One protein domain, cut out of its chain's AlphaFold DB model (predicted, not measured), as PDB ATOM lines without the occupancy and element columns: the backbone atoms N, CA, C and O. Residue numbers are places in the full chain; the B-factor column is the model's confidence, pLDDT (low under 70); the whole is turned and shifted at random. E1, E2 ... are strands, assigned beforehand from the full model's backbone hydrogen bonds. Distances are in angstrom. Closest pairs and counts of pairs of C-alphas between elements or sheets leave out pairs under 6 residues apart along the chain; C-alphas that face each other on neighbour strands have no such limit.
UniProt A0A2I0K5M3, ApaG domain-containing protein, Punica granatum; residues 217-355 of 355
ATOM      1  N   PRO A 217     -33.650 -38.553  51.186       96.62
ATOM      2  CA  PRO A 217     -33.138 -39.784  51.758       96.62
ATOM      3  C   PRO A 217     -31.611 -39.779  51.885       96.62
ATOM      4  O   PRO A 217     -30.912 -39.239  51.021       96.62
ATOM      5  N   GLU A 218     -31.104 -40.403  52.942       95.81
ATOM      6  CA  GLU A 218     -29.675 -40.547  53.245       95.81
ATOM      7  C   GLU A 218     -29.189 -41.999  53.123       95.81
ATOM      8  O   GLU A 218     -27.988 -42.236  53.026       95.81
ATOM      9  N   GLU A 219     -30.100 -42.972  53.072       94.56
ATOM     10  CA  GLU A 219     -29.768 -44.402  53.067       94.56
ATOM     11  C   GLU A 219     -30.276 -45.110  51.792       94.56
ATOM     12  O   GLU A 219     -31.293 -44.698  51.214       94.56
ATOM     13  N   PRO A 220     -29.607 -46.188  51.340       91.69
ATOM     14  CA  PRO A 220     -30.084 -47.023  50.239       91.69
ATOM     15  C   PRO A 220     -31.462 -47.662  50.513       91.69
ATOM     16  O   PRO A 220     -31.831 -47.871  51.671       91.69
ATOM     17  N   PRO A 221     -32.223 -48.036  49.465       91.00
ATOM     18  CA  PRO A 221     -31.926 -47.840  48.041       91.00
ATOM     19  C   PRO A 221     -32.266 -46.429  47.526       91.00
ATOM     20  O   PRO A 221     -31.976 -46.115  46.377       91.00
ATOM     21  N   LEU A 222     -32.874 -45.579  48.360       90.00
ATOM     22  CA  LEU A 222     -33.369 -44.258  47.957       90.00
ATOM     23  C   LEU A 222     -32.261 -43.199  47.855       90.00
ATOM     24  O   LEU A 222     -32.420 -42.208  47.144       90.00
ATOM     25  N   CYS A 223     -31.145 -43.399  48.560       94.94
ATOM     26  CA  CYS A 223     -29.907 -42.657  48.357       94.94
ATOM     27  C   CYS A 223     -28.878 -43.548  47.664       94.94
ATOM     28  O   CYS A 223     -28.423 -44.546  48.224       94.94
ATOM     29  N   THR A 224     -28.484 -43.171  46.454       93.38
ATOM     30  CA  THR A 224     -27.439 -43.862  45.703       93.38
ATOM     31  C   THR A 224     -26.085 -43.238  45.981       93.38
ATOM     32  O   THR A 224     -25.993 -42.091  46.412       93.38
ATOM     33  N   THR A 225     -25.026 -44.021  45.796       95.69
ATOM     34  CA  THR A 225     -23.645 -43.596  46.032       95.69
ATOM     35  C   THR A 225     -22.757 -44.164  44.935       95.69
ATOM     36  O   THR A 225     -22.879 -45.342  44.603       95.69
ATOM     37  N   ALA A 226     -21.863 -43.345  44.393       95.50
ATOM     38  CA  ALA A 226     -20.777 -43.771  43.520       95.50
ATOM     39  C   ALA A 226     -19.473 -43.120  43.983       95.50
ATOM     40  O   ALA A 226     -19.481 -41.985  44.460       95.50
ATOM     41  N   THR A 227     -18.361 -43.838  43.837       96.38
ATOM     42  CA  THR A 227     -17.030 -43.313  44.145       96.38
ATOM     43  C   THR A 227     -16.122 -43.502  42.943       96.38
ATOM     44  O   THR A 227     -15.942 -44.623  42.469       96.38
ATOM     45  N   THR A 228     -15.511 -42.418  42.474       96.25
ATOM     46  CA  THR A 228     -14.547 -42.430  41.371       96.25
ATOM     47  C   THR A 228     -13.282 -41.716  41.816       96.25
ATOM     48  O   THR A 228     -13.329 -40.542  42.174       96.25
ATOM     49  N   ASN A 229     -12.143 -42.413  41.790       94.62
ATOM     50  CA  ASN A 229     -10.831 -41.843  42.116       94.62
ATOM     51  C   ASN A 229     -10.794 -41.088  43.458       94.62
ATOM     52  O   ASN A 229     -10.113 -40.080  43.562       94.62
ATOM     53  N   GLY A 230     -11.537 -41.539  44.473       94.81
ATOM     54  CA  GLY A 230     -11.601 -40.886  45.787       94.81
ATOM     55  C   GLY A 230     -12.662 -39.790  45.927       94.81
ATOM     56  O   GLY A 230     -12.885 -39.311  47.033       94.81
ATOM     57  N   ILE A 231     -13.360 -39.415  44.854       96.25
ATOM     58  CA  ILE A 231     -14.522 -38.520  44.922       96.25
ATOM     59  C   ILE A 231     -15.770 -39.371  45.107       96.25
ATOM     60  O   ILE A 231     -16.060 -40.219  44.263       96.25
ATOM     61  N   THR A 232     -16.514 -39.129  46.179       97.12
ATOM     62  CA  THR A 232     -17.789 -39.790  46.454       97.12
ATOM     63  C   THR A 232     -18.937 -38.843  46.138       97.12
ATOM     64  O   THR A 232     -18.974 -37.711  46.619       97.12
ATOM     65  N   VAL A 233     -19.894 -39.317  45.341       96.44
ATOM     66  CA  VAL A 233     -21.131 -38.601  45.021       96.44
ATOM     67  C   VAL A 233     -22.323 -39.413  45.504       96.44
ATOM     68  O   VAL A 233     -22.492 -40.573  45.122       96.44
ATOM     69  N   ARG A 234     -23.168 -38.792  46.329       96.81
ATOM     70  CA  ARG A 234     -24.412 -39.365  46.851       96.81
ATOM     71  C   ARG A 234     -25.613 -38.591  46.330       96.81
ATOM     72  O   ARG A 234     -25.641 -37.363  46.403       96.81
ATOM     73  N   GLY A 235     -26.621 -39.296  45.838       95.06
ATOM     74  CA  GLY A 235     -27.793 -38.706  45.196       95.06
ATOM     75  C   GLY A 235     -29.096 -39.281  45.736       95.06
ATOM     76  O   GLY A 235     -29.215 -40.488  45.902       95.06
ATOM     77  N   SER A 236     -30.085 -38.432  46.002       96.25
ATOM     78  CA  SER A 236     -31.446 -38.867  46.342       96.25
ATOM     79  C   SER A 236     -32.463 -37.835  45.879       96.25
ATOM     80  O   SER A 236     -32.099 -36.690  45.608       96.25
ATOM     81  N   ALA A 237     -33.725 -38.238  45.765       93.00
ATOM     82  CA  ALA A 237     -34.804 -37.379  45.302       93.00
ATOM     83  C   ALA A 237     -36.018 -37.431  46.233       93.00
ATOM     84  O   ALA A 237     -36.209 -38.388  46.985       93.00
ATOM     85  N   VAL A 238     -36.831 -36.381  46.171       94.25
ATOM     86  CA  VAL A 238     -38.105 -36.230  46.873       94.25
ATOM     87  C   VAL A 238     -39.173 -35.784  45.887       94.25
ATOM     88  O   VAL A 238     -38.915 -34.979  44.993       94.25
ATOM     89  N   PHE A 239     -40.378 -36.317  46.050       92.56
ATOM     90  CA  PHE A 239     -41.538 -35.908  45.269       92.56
ATOM     91  C   PHE A 239     -42.112 -34.584  45.799       92.56
ATOM     92  O   PHE A 239     -42.231 -34.405  47.013       92.56
ATOM     93  N   VAL A 240     -42.481 -33.679  44.888       93.75
ATOM     94  CA  VAL A 240     -42.936 -32.310  45.173       93.75
ATOM     95  C   VAL A 240     -44.407 -32.161  44.742       93.75
ATOM     96  O   VAL A 240     -44.684 -31.676  43.640       93.75
ATOM     97  N   PRO A 241     -45.374 -32.622  45.559       92.88
ATOM     98  CA  PRO A 241     -46.782 -32.687  45.169       92.88
ATOM     99  C   PRO A 241     -47.397 -31.310  44.895       92.88
ATOM    100  O   PRO A 241     -48.187 -31.186  43.968       92.88
ATOM    101  N   GLU A 242     -46.996 -30.260  45.616       92.12
ATOM    102  CA  GLU A 242     -47.535 -28.897  45.484       92.12
ATOM    103  C   GLU A 242     -47.210 -28.218  44.132       92.12
ATOM    104  O   GLU A 242     -47.724 -27.143  43.809       92.12
ATOM    105  N   PHE A 243     -46.372 -28.860  43.314       88.50
ATOM    106  CA  PHE A 243     -46.095 -28.484  41.926       88.50
ATOM    107  C   PHE A 243     -46.475 -29.570  40.908       88.50
ATOM    108  O   PHE A 243     -46.379 -29.317  39.710       88.50
ATOM    109  N   ALA A 244     -46.917 -30.745  41.357       85.25
ATOM    110  CA  ALA A 244     -47.350 -31.834  40.488       85.25
ATOM    111  C   ALA A 244     -48.814 -31.658  40.058       85.25
ATOM    112  O   ALA A 244     -49.611 -31.091  40.806       85.25
ATOM    113  N   SER A 245     -49.164 -32.190  38.885       81.94
ATOM    114  CA  SER A 245     -50.547 -32.316  38.407       81.94
ATOM    115  C   SER A 245     -50.781 -33.733  37.863       81.94
ATOM    116  O   SER A 245     -50.613 -33.990  36.670       81.94
ATOM    117  N   PRO A 246     -51.108 -34.719  38.722       71.69
ATOM    118  CA  PRO A 246     -51.252 -36.113  38.300       71.69
ATOM    119  C   PRO A 246     -52.309 -36.351  37.215       71.69
ATOM    120  O   PRO A 246     -52.243 -37.384  36.540       71.69
ATOM    121  N   GLN A 247     -53.288 -35.460  37.065       70.38
ATOM    122  CA  GLN A 247     -54.345 -35.560  36.055       70.38
ATOM    123  C   GLN A 247     -53.954 -35.010  34.675       70.38
ATOM    124  O   GLN A 247     -54.626 -35.342  33.702       70.38
ATOM    125  N   GLU A 248     -52.875 -34.231  34.567       67.31
ATOM    126  CA  GLU A 248     -52.399 -33.661  33.301       67.31
ATOM    127  C   GLU A 248     -51.385 -34.575  32.582       67.31
ATOM    128  O   GLU A 248     -50.761 -35.462  33.181       67.31
ATOM    129  N   ASP A 249     -51.248 -34.364  31.266       57.03
ATOM    130  CA  ASP A 249     -50.325 -35.108  30.395       57.03
ATOM    131  C   ASP A 249     -48.889 -34.544  30.437       57.03
ATOM    132  O   ASP A 249     -47.922 -35.299  30.311       57.03
ATOM    133  N   GLU A 250     -48.734 -33.236  30.669       57.19
ATOM    134  CA  GLU A 250     -47.447 -32.540  30.820       57.19
ATOM    135  C   GLU A 250     -47.191 -32.204  32.303       57.19
ATOM    136  O   GLU A 250     -48.123 -31.976  33.065       57.19
ATOM    137  N   GLU A 251     -45.927 -32.216  32.750       63.31
ATOM    138  CA  GLU A 251     -45.527 -31.858  34.134       63.31
ATOM    139  C   GLU A 251     -46.226 -32.661  35.261       63.31
ATOM    140  O   GLU A 251     -46.334 -32.217  36.407       63.31
ATOM    141  N   LYS A 252     -46.647 -33.896  34.955       75.38
ATOM    142  CA  LYS A 252     -47.430 -34.770  35.846       75.38
ATOM    143  C   LYS A 252     -46.822 -34.971  37.238       75.38
ATOM    144  O   LYS A 252     -47.539 -35.057  38.235       75.38
ATOM    145  N   TYR A 253     -45.495 -35.054  37.311       82.94
ATOM    146  CA  TYR A 253     -44.753 -35.233  38.554       82.94
ATOM    147  C   TYR A 253     -43.537 -34.315  38.582       82.94
ATOM    148  O   TYR A 253     -42.743 -34.314  37.642       82.94
ATOM    149  N   LEU A 254     -43.347 -33.605  39.694       87.19
ATOM    150  CA  LEU A 254     -42.110 -32.887  39.971       87.19
ATOM    151  C   LEU A 254     -41.313 -33.617  41.053       87.19
ATOM    152  O   LEU A 254     -41.845 -33.968  42.107       87.19
ATOM    153  N   PHE A 255     -40.020 -33.797  40.799       89.31
ATOM    154  CA  PHE A 255     -39.062 -34.281  41.783       89.31
ATOM    155  C   PHE A 255     -37.980 -33.230  42.007       89.31
ATOM    156  O   PHE A 255     -37.450 -32.646  41.058       89.31
ATOM    157  N   SER A 256     -37.633 -33.020  43.270       92.25
ATOM    158  CA  SER A 256     -36.406 -32.331  43.648       92.25
ATOM    159  C   SER A 256     -35.353 -33.370  44.000       92.25
ATOM    160  O   SER A 256     -35.670 -34.388  44.609       92.25
ATOM    161  N   TYR A 257     -34.099 -33.132  43.642       92.31
ATOM    162  CA  TYR A 257     -32.982 -34.016  43.939       92.31
ATOM    163  C   TYR A 257     -31.885 -33.289  44.716       92.31
ATOM    164  O   TYR A 257     -31.647 -32.096  44.535       92.31
ATOM    165  N   SER A 258     -31.199 -34.036  45.580       94.50
ATOM    166  CA  SER A 258     -30.066 -33.579  46.378       94.50
ATOM    167  C   SER A 258     -28.819 -34.370  46.005       94.50
ATOM    168  O   SER A 258     -28.782 -35.599  46.149       94.50
ATOM    169  N   ILE A 259     -27.793 -33.651  45.547       94.69
ATOM    170  CA  ILE A 259     -26.464 -34.195  45.277       94.69
ATOM    171  C   ILE A 259     -25.525 -33.761  46.397       94.69
ATOM    172  O   ILE A 259     -25.426 -32.575  46.713       94.69
ATOM    173  N   ARG A 260     -24.826 -34.733  46.979       95.75
ATOM    174  CA  ARG A 260     -23.794 -34.548  48.002       95.75
ATOM    175  C   ARG A 260     -22.471 -35.046  47.443       95.75
ATOM    176  O   ARG A 260     -22.417 -36.160  46.928       95.75
ATOM    177  N   MET A 261     -21.428 -34.233  47.519       96.25
ATOM    178  CA  MET A 261     -20.099 -34.554  47.009       96.25
ATOM    179  C   MET A 261     -19.066 -34.416  48.117       96.25
ATOM    180  O   MET A 261     -19.050 -33.419  48.838       96.25
ATOM    181  N   SER A 262     -18.170 -35.385  48.218       96.94
ATOM    182  CA  SER A 262     -17.022 -35.336  49.117       96.94
ATOM    183  C   SER A 262     -15.780 -35.906  48.454       96.94
ATOM    184  O   SER A 262     -15.847 -36.648  47.474       96.94
ATOM    185  N   LEU A 263     -14.631 -35.529  49.004       96.56
ATOM    186  CA  LEU A 263     -13.348 -36.137  48.698       96.56
ATOM    187  C   LEU A 263     -12.927 -36.969  49.910       96.56
ATOM    188  O   LEU A 263     -12.920 -36.467  51.036       96.56
ATOM    189  N   LEU A 264     -12.613 -38.243  49.675       96.06
ATOM    190  CA  LEU A 264     -12.203 -39.171  50.723       96.06
ATOM    191  C   LEU A 264     -10.929 -38.688  51.445       96.06
ATOM    192  O   LEU A 264     -10.135 -37.947  50.856       96.06
ATOM    193  N   PRO A 265     -10.705 -39.112  52.707       94.75
ATOM    194  CA  PRO A 265      -9.519 -38.744  53.486       94.75
ATOM    195  C   PRO A 265      -8.193 -39.003  52.762       94.75
ATOM    196  O   PRO A 265      -7.248 -38.228  52.889       94.75
ATOM    197  N   GLU A 266      -8.132 -40.073  51.970       94.44
ATOM    198  CA  GLU A 266      -6.958 -40.473  51.201       94.44
ATOM    199  C   GLU A 266      -6.687 -39.547  50.005       94.44
ATOM    200  O   GLU A 266      -5.613 -39.622  49.415       94.44
ATOM    201  N   GLY A 267      -7.612 -38.653  49.652       92.94
ATOM    202  CA  GLY A 267      -7.521 -37.773  48.492       92.94
ATOM    203  C   GLY A 267      -7.890 -38.463  47.179       92.94
ATOM    204  O   GLY A 267      -8.501 -39.531  47.151       92.94
ATOM    205  N   CYS A 268      -7.545 -37.809  46.072       93.88
ATOM    206  CA  CYS A 268      -7.850 -38.275  44.728       93.88
ATOM    207  C   CYS A 268      -6.628 -38.905  44.068       93.88
ATOM    208  O   CYS A 268      -5.547 -38.315  44.051       93.88
ATOM    209  N   PHE A 269      -6.817 -40.076  43.462       92.25
ATOM    210  CA  PHE A 269      -5.773 -40.794  42.732       92.25
ATOM    211  C   PHE A 269      -6.128 -40.857  41.252       92.25
ATOM    212  O   PHE A 269      -7.079 -41.531  40.864       92.25
ATOM    213  N   LEU A 270      -5.355 -40.166  40.416       90.31
ATOM    214  CA  LEU A 270      -5.569 -40.125  38.971       90.31
ATOM    215  C   LEU A 270      -4.245 -40.373  38.251       90.31
ATOM    216  O   LEU A 270      -3.287 -39.623  38.425       90.31
ATOM    217  N   ASN A 271      -4.196 -41.419  37.420       88.06
ATOM    218  CA  ASN A 271      -3.022 -41.786  36.616       88.06
ATOM    219  C   ASN A 271      -1.719 -41.912  37.434       88.06
ATOM    220  O   ASN A 271      -0.659 -41.477  36.993       88.06
ATOM    221  N   GLY A 272      -1.802 -42.471  38.645       86.00
ATOM    222  CA  GLY A 272      -0.656 -42.632  39.550       86.00
ATOM    223  C   GLY A 272      -0.259 -41.372  40.326       86.00
ATOM    224  O   GLY A 272       0.597 -41.456  41.202       86.00
ATOM    225  N   ASN A 273      -0.900 -40.230  40.063       88.88
ATOM    226  CA  ASN A 273      -0.698 -38.996  40.812       88.88
ATOM    227  C   ASN A 273      -1.730 -38.860  41.933       88.88
ATOM    228  O   ASN A 273      -2.901 -39.215  41.769       88.88
ATOM    229  N   HIS A 274      -1.282 -38.306  43.056       92.69
ATOM    230  CA  HIS A 274      -2.111 -38.002  44.217       92.69
ATOM    231  C   HIS A 274      -2.477 -36.516  44.250       92.69
ATOM    232  O   HIS A 274      -1.625 -35.653  44.032       92.69
ATOM    233  N   PHE A 275      -3.744 -36.227  44.538       92.31
ATOM    234  CA  PHE A 275      -4.290 -34.879  44.621       92.31
ATOM    235  C   PHE A 275      -5.077 -34.706  45.919       92.31
ATOM    236  O   PHE A 275      -5.961 -35.495  46.243       92.31
ATOM    237  N   THR A 276      -4.812 -33.622  46.642       93.12
ATOM    238  CA  THR A 276      -5.520 -33.272  47.886       93.12
ATOM    239  C   THR A 276      -6.707 -32.340  47.652       93.12
ATOM    240  O   THR A 276      -7.260 -31.802  48.605       93.12
ATOM    241  N   THR A 277      -7.066 -32.083  46.394       92.88
ATOM    242  CA  THR A 277      -8.184 -31.215  46.016       92.88
ATOM    243  C   THR A 277      -8.766 -31.641  44.673       92.88
ATOM    244  O   THR A 277      -8.002 -31.979  43.767       92.88
ATOM    245  N   CYS A 278     -10.082 -31.526  44.498       92.31
ATOM    246  CA  CYS A 278     -10.745 -31.698  43.201       92.31
ATOM    247  C   CYS A 278     -11.804 -30.617  43.000       92.31
ATOM    248  O   CYS A 278     -12.633 -30.413  43.881       92.31
ATOM    249  N   GLN A 279     -11.798 -29.940  41.851       92.94
ATOM    250  CA  GLN A 279     -12.797 -28.919  41.535       92.94
ATOM    251  C   GLN A 279     -13.793 -29.440  40.503       92.94
ATOM    252  O   GLN A 279     -13.391 -29.942  39.452       92.94
ATOM    253  N   LEU A 280     -15.086 -29.282  40.781       91.12
ATOM    254  CA  LEU A 280     -16.123 -29.519  39.784       91.12
ATOM    255  C   LEU A 280     -16.085 -28.413  38.730       91.12
ATOM    256  O   LEU A 280     -16.138 -27.232  39.064       91.12
ATOM    257  N   GLN A 281     -16.049 -28.816  37.461       88.31
ATOM    258  CA  GLN A 281     -16.010 -27.905  36.313       88.31
ATOM    259  C   GLN A 281     -17.280 -27.992  35.453       88.31
ATOM    260  O   GLN A 281     -17.869 -26.973  35.108       88.31
ATOM    261  N   TRP A 282     -17.754 -29.208  35.166       87.44
ATOM    262  CA  TRP A 282     -18.942 -29.465  34.347       87.44
ATOM    263  C   TRP A 282     -19.833 -30.529  34.978       87.44
ATOM    264  O   TRP A 282     -19.363 -31.389  35.724       87.44
ATOM    265  N   ARG A 283     -21.116 -30.495  34.618       89.62
ATOM    266  CA  ARG A 283     -22.101 -31.539  34.899       89.62
ATOM    267  C   ARG A 283     -22.706 -32.053  33.597       89.62
ATOM    268  O   ARG A 283     -22.885 -31.298  32.642       89.62
ATOM    269  N   HIS A 284     -23.076 -33.326  33.598       87.31
ATOM    270  CA  HIS A 284     -23.832 -33.957  32.523       87.31
ATOM    271  C   HIS A 284     -24.919 -34.835  33.142       87.31
ATOM    272  O   HIS A 284     -24.605 -35.780  33.861       87.31
ATOM    273  N   TRP A 285     -26.186 -34.499  32.906       86.00
ATOM    274  CA  TRP A 285     -27.341 -35.239  33.405       86.00
ATOM    275  C   TRP A 285     -28.119 -35.849  32.257       86.00
ATOM    276  O   TRP A 285     -28.531 -35.152  31.339       86.00
ATOM    277  N   ILE A 286     -28.382 -37.145  32.365       81.12
ATOM    278  CA  ILE A 286     -29.276 -37.869  31.469       81.12
ATOM    279  C   ILE A 286     -30.538 -38.177  32.270       81.12
ATOM    280  O   ILE A 286     -30.501 -38.992  33.194       81.12
ATOM    281  N   ILE A 287     -31.646 -37.521  31.933       76.56
ATOM    282  CA  ILE A 287     -32.925 -37.673  32.631       76.56
ATOM    283  C   ILE A 287     -33.804 -38.626  31.829       76.56
ATOM    284  O   ILE A 287     -33.994 -38.457  30.623       76.56
ATOM    285  N   ARG A 288     -34.334 -39.652  32.500       72.75
ATOM    286  CA  ARG A 288     -35.172 -40.679  31.877       72.75
ATOM    287  C   ARG A 288     -36.484 -40.858  32.625       72.75
ATOM    288  O   ARG A 288     -36.469 -40.961  33.849       72.75
ATOM    289  N   ALA A 289     -37.578 -40.998  31.885       73.00
ATOM    290  CA  ALA A 289     -38.871 -41.446  32.399       73.00
ATOM    291  C   ALA A 289     -39.228 -42.771  31.720       73.00
ATOM    292  O   ALA A 289     -39.203 -42.857  30.495       73.00
ATOM    293  N   ASN A 290     -39.525 -43.814  32.503       69.44
ATOM    294  CA  ASN A 290     -39.787 -45.169  31.987       69.44
ATOM    295  C   ASN A 290     -38.701 -45.654  31.001       69.44
ATOM    296  O   ASN A 290     -38.999 -46.176  29.932       69.44
ATOM    297  N   ASP A 291     -37.434 -45.392  31.343       69.81
ATOM    298  CA  ASP A 291     -36.221 -45.642  30.543       69.81
ATOM    299  C   ASP A 291     -36.106 -44.886  29.201       69.81
ATOM    300  O   ASP A 291     -35.018 -44.845  28.611       69.81
ATOM    301  N   ALA A 292     -37.149 -44.176  28.768       63.00
ATOM    302  CA  ALA A 292     -37.082 -43.238  27.654       63.00
ATOM    303  C   ALA A 292     -36.287 -41.984  28.049       63.00
ATOM    304  O   ALA A 292     -36.422 -41.477  29.162       63.00
ATOM    305  N   LEU A 293     -35.437 -41.490  27.143       69.62
ATOM    306  CA  LEU A 293     -34.701 -40.238  27.333       69.62
ATOM    307  C   LEU A 293     -35.681 -39.062  27.286       69.62
ATOM    308  O   LEU A 293     -36.393 -38.910  26.298       69.62
ATOM    309  N   VAL A 294     -35.698 -38.254  28.344       74.44
ATOM    310  CA  VAL A 294     -36.554 -37.064  28.463       74.44
ATOM    311  C   VAL A 294     -35.737 -35.788  28.316       74.44
ATOM    312  O   VAL A 294     -36.193 -34.855  27.668       74.44
ATOM    313  N   ASP A 295     -34.532 -35.752  28.888       73.81
ATOM    314  CA  ASP A 295     -33.641 -34.593  28.802       73.81
ATOM    315  C   ASP A 295     -32.166 -35.030  28.861       73.81
ATOM    316  O   ASP A 295     -31.827 -36.052  29.472       73.81
ATOM    317  N   ASP A 296     -31.296 -34.249  28.228       80.69
ATOM    318  CA  ASP A 296     -29.840 -34.411  28.213       80.69
ATOM    319  C   ASP A 296     -29.202 -33.045  28.497       80.69
ATOM    320  O   ASP A 296     -29.104 -32.169  27.633       80.69
ATOM    321  N   VAL A 297     -28.819 -32.842  29.757       81.50
ATOM    322  CA  VAL A 297     -28.384 -31.546  30.273       81.50
ATOM    323  C   VAL A 297     -26.880 -31.543  30.432       81.50
ATOM    324  O   VAL A 297     -26.340 -32.191  31.328       81.50
ATOM    325  N   ASN A 298     -26.196 -30.742  29.626       84.50
ATOM    326  CA  ASN A 298     -24.767 -30.497  29.763       84.50
ATOM    327  C   ASN A 298     -24.525 -29.026  30.111       84.50
ATOM    328  O   ASN A 298     -25.127 -28.134  29.511       84.50
ATOM    329  N   GLY A 299     -23.679 -28.755  31.100       83.38
ATOM    330  CA  GLY A 299     -23.383 -27.380  31.478       83.38
ATOM    331  C   GLY A 299     -22.257 -27.239  32.486       83.38
ATOM    332  O   GLY A 299     -21.879 -28.180  33.178       83.38
ATOM    333  N   GLU A 300     -21.730 -26.025  32.573       84.94
ATOM    334  CA  GLU A 300     -20.702 -25.649  33.540       84.94
ATOM    335  C   GLU A 300     -21.251 -25.578  34.962       84.94
ATOM    336  O   GLU A 300     -22.385 -25.135  35.190       84.94
ATOM    337  N   GLY A 301     -20.427 -26.004  35.916       86.12
ATOM    338  CA  GLY A 301     -20.739 -25.962  37.336       86.12
ATOM    339  C   GLY A 301     -21.973 -26.782  37.720       86.12
ATOM    340  O   GLY A 301     -22.517 -27.579  36.949       86.12
ATOM    341  N   VAL A 302     -22.461 -26.538  38.928       83.06
ATOM    342  CA  VAL A 302     -23.754 -26.999  39.449       83.06
ATOM    343  C   VAL A 302     -24.423 -25.813  40.119       83.06
ATOM    344  O   VAL A 302     -23.782 -25.152  40.921       83.06
ATOM    345  N   ILE A 303     -25.667 -25.487  39.757       81.56
ATOM    346  CA  ILE A 303     -26.412 -24.322  40.288       81.56
ATOM    347  C   ILE A 303     -25.627 -22.987  40.281       81.56
ATOM    348  O   ILE A 303     -25.810 -22.144  41.153       81.56
ATOM    349  N   GLY A 304     -24.723 -22.806  39.311       82.38
ATOM    350  CA  GLY A 304     -23.833 -21.639  39.232       82.38
ATOM    351  C   GLY A 304     -22.600 -21.694  40.137       82.38
ATOM    352  O   GLY A 304     -21.898 -20.703  40.278       82.38
ATOM    353  N   GLN A 305     -22.299 -22.838  40.743       85.19
ATOM    354  CA  GLN A 305     -21.153 -23.041  41.627       85.19
ATOM    355  C   GLN A 305     -20.147 -24.038  41.037       85.19
ATOM    356  O   GLN A 305     -20.511 -24.959  40.305       85.19
ATOM    357  N   PHE A 306     -18.878 -23.869  41.411       89.44
ATOM    358  CA  PHE A 306     -17.743 -24.711  41.008       89.44
ATOM    359  C   PHE A 306     -17.023 -25.226  42.262       89.44
ATOM    360  O   PHE A 306     -15.929 -24.749  42.589       89.44
ATOM    361  N   PRO A 307     -17.664 -26.121  43.038       90.50
ATOM    362  CA  PRO A 307     -17.169 -26.529  44.346       90.50
ATOM    363  C   PRO A 307     -15.769 -27.141  44.265       90.50
ATOM    364  O   PRO A 307     -15.496 -28.000  43.423       90.50
ATOM    365  N   LEU A 308     -14.901 -26.700  45.175       92.94
ATOM    366  CA  LEU A 308     -13.583 -27.274  45.417       92.94
ATOM    367  C   LEU A 308     -13.674 -28.220  46.615       92.94
ATOM    368  O   LEU A 308     -13.901 -27.781  47.738       92.94
ATOM    369  N   LEU A 309     -13.490 -29.513  46.373       95.31
ATOM    370  CA  LEU A 309     -13.530 -30.557  47.392       95.31
ATOM    371  C   LEU A 309     -12.140 -30.760  47.992       95.31
ATOM    372  O   LEU A 309     -11.153 -30.819  47.249       95.31
ATOM    373  N   ARG A 310     -12.067 -30.927  49.315       95.31
ATOM    374  CA  ARG A 310     -10.840 -31.261  50.053       95.31
ATOM    375  C   ARG A 310     -11.104 -32.427  51.013       95.31
ATOM    376  O   ARG A 310     -12.227 -32.555  51.505       95.31
ATOM    377  N   PRO A 311     -10.102 -33.274  51.302       95.19
ATOM    378  CA  PRO A 311     -10.233 -34.314  52.314       95.19
ATOM    379  C   PRO A 311     -10.594 -33.715  53.676       95.19
ATOM    380  O   PRO A 311      -9.946 -32.775  54.133       95.19
ATOM    381  N   GLY A 312     -11.609 -34.279  54.331       90.06
ATOM    382  CA  GLY A 312     -12.048 -33.856  55.665       90.06
ATOM    383  C   GLY A 312     -12.979 -32.638  55.700       90.06
ATOM    384  O   GLY A 312     -13.521 -32.343  56.767       90.06
ATOM    385  N   ASP A 313     -13.214 -31.969  54.567       92.06
ATOM    386  CA  ASP A 313     -14.259 -30.947  54.477       92.06
ATOM    387  C   ASP A 313     -15.649 -31.588  54.610       92.06
ATOM    388  O   ASP A 313     -15.863 -32.762  54.287       92.06
ATOM    389  N   LYS A 314     -16.626 -30.799  55.078       90.44
ATOM    390  CA  LYS A 314     -18.038 -31.204  55.019       90.44
ATOM    391  C   LYS A 314     -18.429 -31.465  53.559       90.44
ATOM    392  O   LYS A 314     -17.938 -30.787  52.658       90.44
ATOM    393  N   GLU A 315     -19.345 -32.413  53.340       91.56
ATOM    394  CA  GLU A 315     -19.909 -32.666  52.009       91.56
ATOM    395  C   GLU A 315     -20.420 -31.357  51.393       91.56
ATOM    396  O   GLU A 315     -21.154 -30.596  52.031       91.56
ATOM    397  N   PHE A 316     -20.061 -31.109  50.136       91.88
ATOM    398  CA  PHE A 316     -20.724 -30.088  49.347       91.88
ATOM    399  C   PHE A 316     -22.105 -30.608  48.960       91.88
ATOM    400  O   PHE A 316     -22.215 -31.661  48.331       91.88
ATOM    401  N   VAL A 317     -23.155 -29.877  49.325       90.06
ATOM    402  CA  VAL A 317     -24.542 -30.278  49.082       90.06
ATOM    403  C   VAL A 317     -25.226 -29.224  48.238       90.06
ATOM    404  O   VAL A 317     -25.179 -28.041  48.568       90.06
ATOM    405  N   TYR A 318     -25.902 -29.659  47.181       88.69
ATOM    406  CA  TYR A 318     -26.838 -28.804  46.471       88.69
ATOM    407  C   TYR A 318     -28.139 -29.534  46.161       88.69
ATOM    408  O   TYR A 318     -28.182 -30.761  46.019       88.69
ATOM    409  N   GLU A 319     -29.205 -28.750  46.069       85.38
ATOM    410  CA  GLU A 319     -30.562 -29.209  45.814       85.38
ATOM    411  C   GLU A 319     -31.102 -28.485  44.579       85.38
ATOM    412  O   GLU A 319     -30.872 -27.290  44.383       85.38
ATOM    413  N   SER A 320     -31.765 -29.228  43.704       80.62
ATOM    414  CA  SER A 320     -32.237 -28.747  42.409       80.62
ATOM    415  C   SER A 320     -33.474 -29.536  42.004       80.62
ATOM    416  O   SER A 320     -33.622 -30.691  42.380       80.62
ATOM    417  N   CYS A 321     -34.326 -28.963  41.162       76.25
ATOM    418  CA  CYS A 321     -35.352 -29.714  40.440       76.25
ATOM    419  C   CYS A 321     -35.053 -29.708  38.928       76.25
ATOM    420  O   CYS A 321     -34.120 -29.038  38.474       76.25
ATOM    421  N   SER A 322     -35.801 -30.483  38.151       64.81
ATOM    422  CA  SER A 322     -35.893 -30.377  36.683       64.81
ATOM    423  C   SER A 322     -37.246 -29.720  36.375       64.81
ATOM    424  O   SER A 322     -38.248 -30.254  36.839       64.81
ATOM    425  N   TYR A 323     -37.363 -28.516  35.793       44.72
ATOM    426  CA  TYR A 323     -36.976 -28.057  34.440       44.72
ATOM    427  C   TYR A 323     -36.112 -26.745  34.421       44.72
ATOM    428  O   TYR A 323     -36.035 -26.042  35.424       44.72
ATOM    429  N   GLN A 324     -35.411 -26.453  33.300       40.97
ATOM    430  CA  GLN A 324     -34.249 -25.513  33.125       40.97
ATOM    431  C   GLN A 324     -34.601 -23.982  33.113       40.97
ATOM    432  O   GLN A 324     -35.748 -23.654  32.850       40.97
ATOM    433  N   SER A 325     -33.734 -22.949  33.322       27.08
ATOM    434  CA  SER A 325     -32.295 -22.717  33.003       27.08
ATOM    435  C   SER A 325     -31.562 -21.575  33.806       27.08
ATOM    436  O   SER A 325     -32.109 -20.497  34.008       27.08
ATOM    437  N   SER A 326     -30.264 -21.813  34.124       31.08
ATOM    438  CA  SER A 326     -29.078 -20.911  34.344       31.08
ATOM    439  C   SER A 326     -28.884 -19.968  35.572       31.08
ATOM    440  O   SER A 326     -29.774 -19.213  35.941       31.08
ATOM    441  N   SER A 327     -27.638 -19.910  36.114       33.88
ATOM    442  CA  SER A 327     -26.812 -18.678  36.332       33.88
ATOM    443  C   SER A 327     -25.345 -18.986  36.786       33.88
ATOM    444  O   SER A 327     -24.995 -20.153  36.924       33.88
ATOM    445  N   ARG A 328     -24.473 -17.951  36.900       30.30
ATOM    446  CA  ARG A 328     -22.972 -17.897  36.862       30.30
ATOM    447  C   ARG A 328     -22.188 -18.296  38.138       30.30
ATOM    448  O   ARG A 328     -22.690 -18.083  39.233       30.30
ATOM    449  N   GLY A 329     -20.895 -18.645  37.970       33.12
ATOM    450  CA  GLY A 329     -19.861 -18.773  39.025       33.12
ATOM    451  C   GLY A 329     -18.413 -18.571  38.522       33.12
ATOM    452  O   GLY A 329     -18.221 -18.213  37.362       33.12
ATOM    453  N   SER A 330     -17.403 -18.792  39.378       38.12
ATOM    454  CA  SER A 330     -15.961 -18.639  39.077       38.12
ATOM    455  C   SER A 330     -15.157 -19.930  39.314       38.12
ATOM    456  O   SER A 330     -15.420 -20.640  40.282       38.12
ATOM    457  N   ILE A 331     -14.152 -20.182  38.470       38.28
ATOM    458  CA  ILE A 331     -13.261 -21.359  38.462       38.28
ATOM    459  C   ILE A 331     -11.857 -20.969  38.968       38.28
ATOM    460  O   ILE A 331     -11.397 -19.866  38.678       38.28
ATOM    461  N   GLU A 332     -11.160 -21.857  39.690       43.75
ATOM    462  CA  GLU A 332      -9.715 -21.716  39.956       43.75
ATOM    463  C   GLU A 332      -8.920 -22.428  38.848       43.75
ATOM    464  O   GLU A 332      -9.401 -23.413  38.291       43.75
ATOM    465  N   GLU A 333      -7.706 -21.971  38.514       45.06
ATOM    466  CA  GLU A 333      -6.886 -22.648  37.496       45.06
ATOM    467  C   GLU A 333      -6.549 -24.093  37.929       45.06
ATOM    468  O   GLU A 333      -5.829 -24.296  38.916       45.06
ATOM    469  N   PRO A 334      -7.043 -25.123  37.211       60.25
ATOM    470  CA  PRO A 334      -6.832 -26.507  37.603       60.25
ATOM    471  C   PRO A 334      -5.381 -26.922  37.340       60.25
ATOM    472  O   PRO A 334      -4.869 -26.809  36.230       60.25
ATOM    473  N   LYS A 335      -4.715 -27.471  38.362       56.25
ATOM    474  CA  LYS A 335      -3.335 -27.987  38.251       56.25
ATOM    475  C   LYS A 335      -3.241 -29.418  37.697       56.25
ATOM    476  O   LYS A 335      -2.136 -29.909  37.491       56.25
ATOM    477  N   GLY A 336      -4.370 -30.102  37.491       61.97
ATOM    478  CA  GLY A 336      -4.440 -31.497  37.038       61.97
ATOM    479  C   GLY A 336      -5.408 -31.691  35.870       61.97
ATOM    480  O   GLY A 336      -6.262 -30.843  35.617       61.97
ATOM    481  N   SER A 337      -5.276 -32.810  35.153       76.69
ATOM    482  CA  SER A 337      -6.134 -33.128  34.005       76.69
ATOM    483  C   SER A 337      -7.589 -33.382  34.427       76.69
ATOM    484  O   SER A 337      -7.815 -34.043  35.444       76.69
ATOM    485  N   PRO A 338      -8.586 -32.931  33.642       84.81
ATOM    486  CA  PRO A 338      -9.987 -33.222  33.918       84.81
ATOM    487  C   PRO A 338     -10.288 -34.718  33.749       84.81
ATOM    488  O   PRO A 338      -9.738 -35.384  32.870       84.81
ATOM    489  N   PHE A 339     -11.202 -35.239  34.566       90.00
ATOM    490  CA  PHE A 339     -11.727 -36.601  34.462       90.00
ATOM    491  C   PHE A 339     -13.216 -36.630  34.827       90.00
ATOM    492  O   PHE A 339     -13.736 -35.693  35.432       90.00
ATOM    493  N   ARG A 340     -13.914 -37.698  34.430       90.06
ATOM    494  CA  ARG A 340     -15.334 -37.883  34.752       90.06
ATOM    495  C   ARG A 340     -15.483 -38.556  36.109       90.06
ATOM    496  O   ARG A 340     -14.805 -39.543  36.379       90.06
ATOM    497  N   VAL A 341     -16.397 -38.037  36.917       91.75
ATOM    498  CA  VAL A 341     -16.854 -38.664  38.159       91.75
ATOM    499  C   VAL A 341     -18.231 -39.240  37.894       91.75
ATOM    500  O   VAL A 341     -19.096 -38.549  37.352       91.75
ATOM    501  N   GLU A 342     -18.425 -40.508  38.233       89.44
ATOM    502  CA  GLU A 342     -19.713 -41.160  38.040       89.44
ATOM    503  C   GLU A 342     -20.707 -40.728  39.119       89.44
ATOM    504  O   GLU A 342     -20.372 -40.614  40.297       89.44
ATOM    505  N   VAL A 343     -21.959 -40.533  38.709       87.50
ATOM    506  CA  VAL A 343     -23.094 -40.411  39.622       87.50
ATOM    507  C   VAL A 343     -23.974 -41.632  39.418       87.50
ATOM    508  O   VAL A 343     -24.432 -41.895  38.305       87.50
ATOM    509  N   ALA A 344     -24.213 -42.391  40.487       88.44
ATOM    510  CA  ALA A 344     -25.130 -43.522  40.433       88.44
ATOM    511  C   ALA A 344     -26.552 -43.050  40.078       88.44
ATOM    512  O   ALA A 344     -26.994 -41.997  40.538       88.44
ATOM    513  N   ARG A 345     -27.292 -43.847  39.291       87.31
ATOM    514  CA  ARG A 345     -28.671 -43.529  38.875       87.31
ATOM    515  C   ARG A 345     -29.537 -43.230  40.099       87.31
ATOM    516  O   ARG A 345     -29.720 -44.102  40.937       87.31
ATOM    517  N   ILE A 346     -30.082 -42.021  40.182       88.19
ATOM    518  CA  ILE A 346     -30.960 -41.609  41.282       88.19
ATOM    519  C   ILE A 346     -32.396 -42.025  40.931       88.19
ATOM    520  O   ILE A 346     -32.876 -41.645  39.860       88.19
ATOM    521  N   PRO A 347     -33.087 -42.804  41.779       83.69
ATOM    522  CA  PRO A 347     -34.461 -43.208  41.509       83.69
ATOM    523  C   PRO A 347     -35.424 -42.031  41.717       83.69
ATOM    524  O   PRO A 347     -35.446 -41.416  42.784       83.69
ATOM    525  N   PHE A 348     -36.221 -41.714  40.694       83.56
ATOM    526  CA  PHE A 348     -37.336 -40.764  40.778       83.56
ATOM    527  C   PHE A 348     -38.621 -41.587  40.832       83.56
ATOM    528  O   PHE A 348     -39.243 -41.877  39.811       83.56
ATOM    529  N   GLU A 349     -38.957 -42.049  42.031       84.00
ATOM    530  CA  GLU A 349     -40.077 -42.956  42.265       84.00
ATOM    531  C   GLU A 349     -41.157 -42.251  43.078       84.00
ATOM    532  O   GLU A 349     -40.866 -41.605  44.088       84.00
ATOM    533  N   LEU A 350     -42.416 -42.385  42.649       84.88
ATOM    534  CA  LEU A 350     -43.544 -41.896  43.432       84.88
ATOM    535  C   LEU A 350     -43.608 -42.703  44.742       84.88
ATOM    536  O   LEU A 350     -43.776 -43.924  44.690       84.88
ATOM    537  N   PRO A 351     -43.463 -42.063  45.913       89.81
ATOM    538  CA  PRO A 351     -43.358 -42.801  47.160       89.81
ATOM    539  C   PRO A 351     -44.729 -43.309  47.625       89.81
ATOM    540  O   PRO A 351     -45.746 -42.644  47.442       89.81
ATOM    541  N   GLU A 352     -44.755 -44.452  48.325       91.31
ATOM    542  CA  GLU A 352     -45.972 -44.933  49.008       91.31
ATOM    543  C   GLU A 352     -46.454 -43.961  50.105       91.31
ATOM    544  O   GLU A 352     -47.641 -43.951  50.433       91.31
ATOM    545  N   TYR A 353     -45.532 -43.174  50.676       96.50
ATOM    546  CA  TYR A 353     -45.810 -42.158  51.691       96.50
ATOM    547  C   TYR A 353     -45.283 -40.787  51.266       96.50
ATOM    548  O   TYR A 353     -44.095 -40.664  50.946       96.50
ATOM    549  N   ILE A 354     -46.134 -39.761  51.335       96.81
ATOM    550  CA  ILE A 354     -45.798 -38.372  50.982       96.81
ATOM    551  C   ILE A 354     -45.712 -37.529  52.262       96.81
ATOM    552  O   ILE A 354     -46.621 -37.588  53.087       96.81
ATOM    553  N   PHE A 355     -44.625 -36.768  52.425       94.94
ATOM    554  CA  PHE A 355     -44.293 -35.969  53.617       94.94
ATOM    555  C   PHE A 355     -44.056 -34.509  53.292       94.94
ATOM    556  O   PHE A 355     -43.534 -34.242  52.186       94.94
TER     557      PHE A 355
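Overview. This is residues 217 to 355 of the 355 residues of the protein "ApaG domain-containing protein" of Punica granatum (UniProt A0A2I0K5M3). With little regular structure, a twisted four-stranded sheet has hairpin E6 and E7 over one face and small hairpin E4 and E5 at one end. The printed part has 139 residues, 53 in eight named strands, E1 to E8 along the chain, with no named helix: all strand. The sheet's order is E1 E2 E3 E8, antiparallel; E1 E2 E3 form a meander, each the antiparallel neighbour of the one before. The whole is compact, radius of gyration of the C-alphas 16.5 A, spanning 53 by 30 by 25 A.

Along the chain. E1 is residues 223 to 228, from C-alpha 223 at (-29.907, -42.657, 48.357); E2 231 to 239, 27.1 A; E3 255 to 263, 26.7 A; E4 268 to 270; E5 273 to 275; E6 282 to 289, 23.3 A; E7 292 to 300, 24.7 A; E8 316 to 321, to C-alpha 321 at (-35.352, -29.714, 40.440).

Arrangement. N 226 and O 233 of E1 and E2 are 2.9 A apart, within hydrogen-bond range; likewise N 234 and O 260 of E2 and E3, 2.8 A; N 259 and O 318 of E3 and E8, 3.0 A; N 285 and O 297 of E6 and E7, 2.8 A. E3 and E6 are apart.

Size, cuts and confidence. The printed part has no cut. Links E2 to E3 and E7 to E8 are long. Residues 248 to 251, 290 to 293 and 322 to 336 include pLDDT under 70.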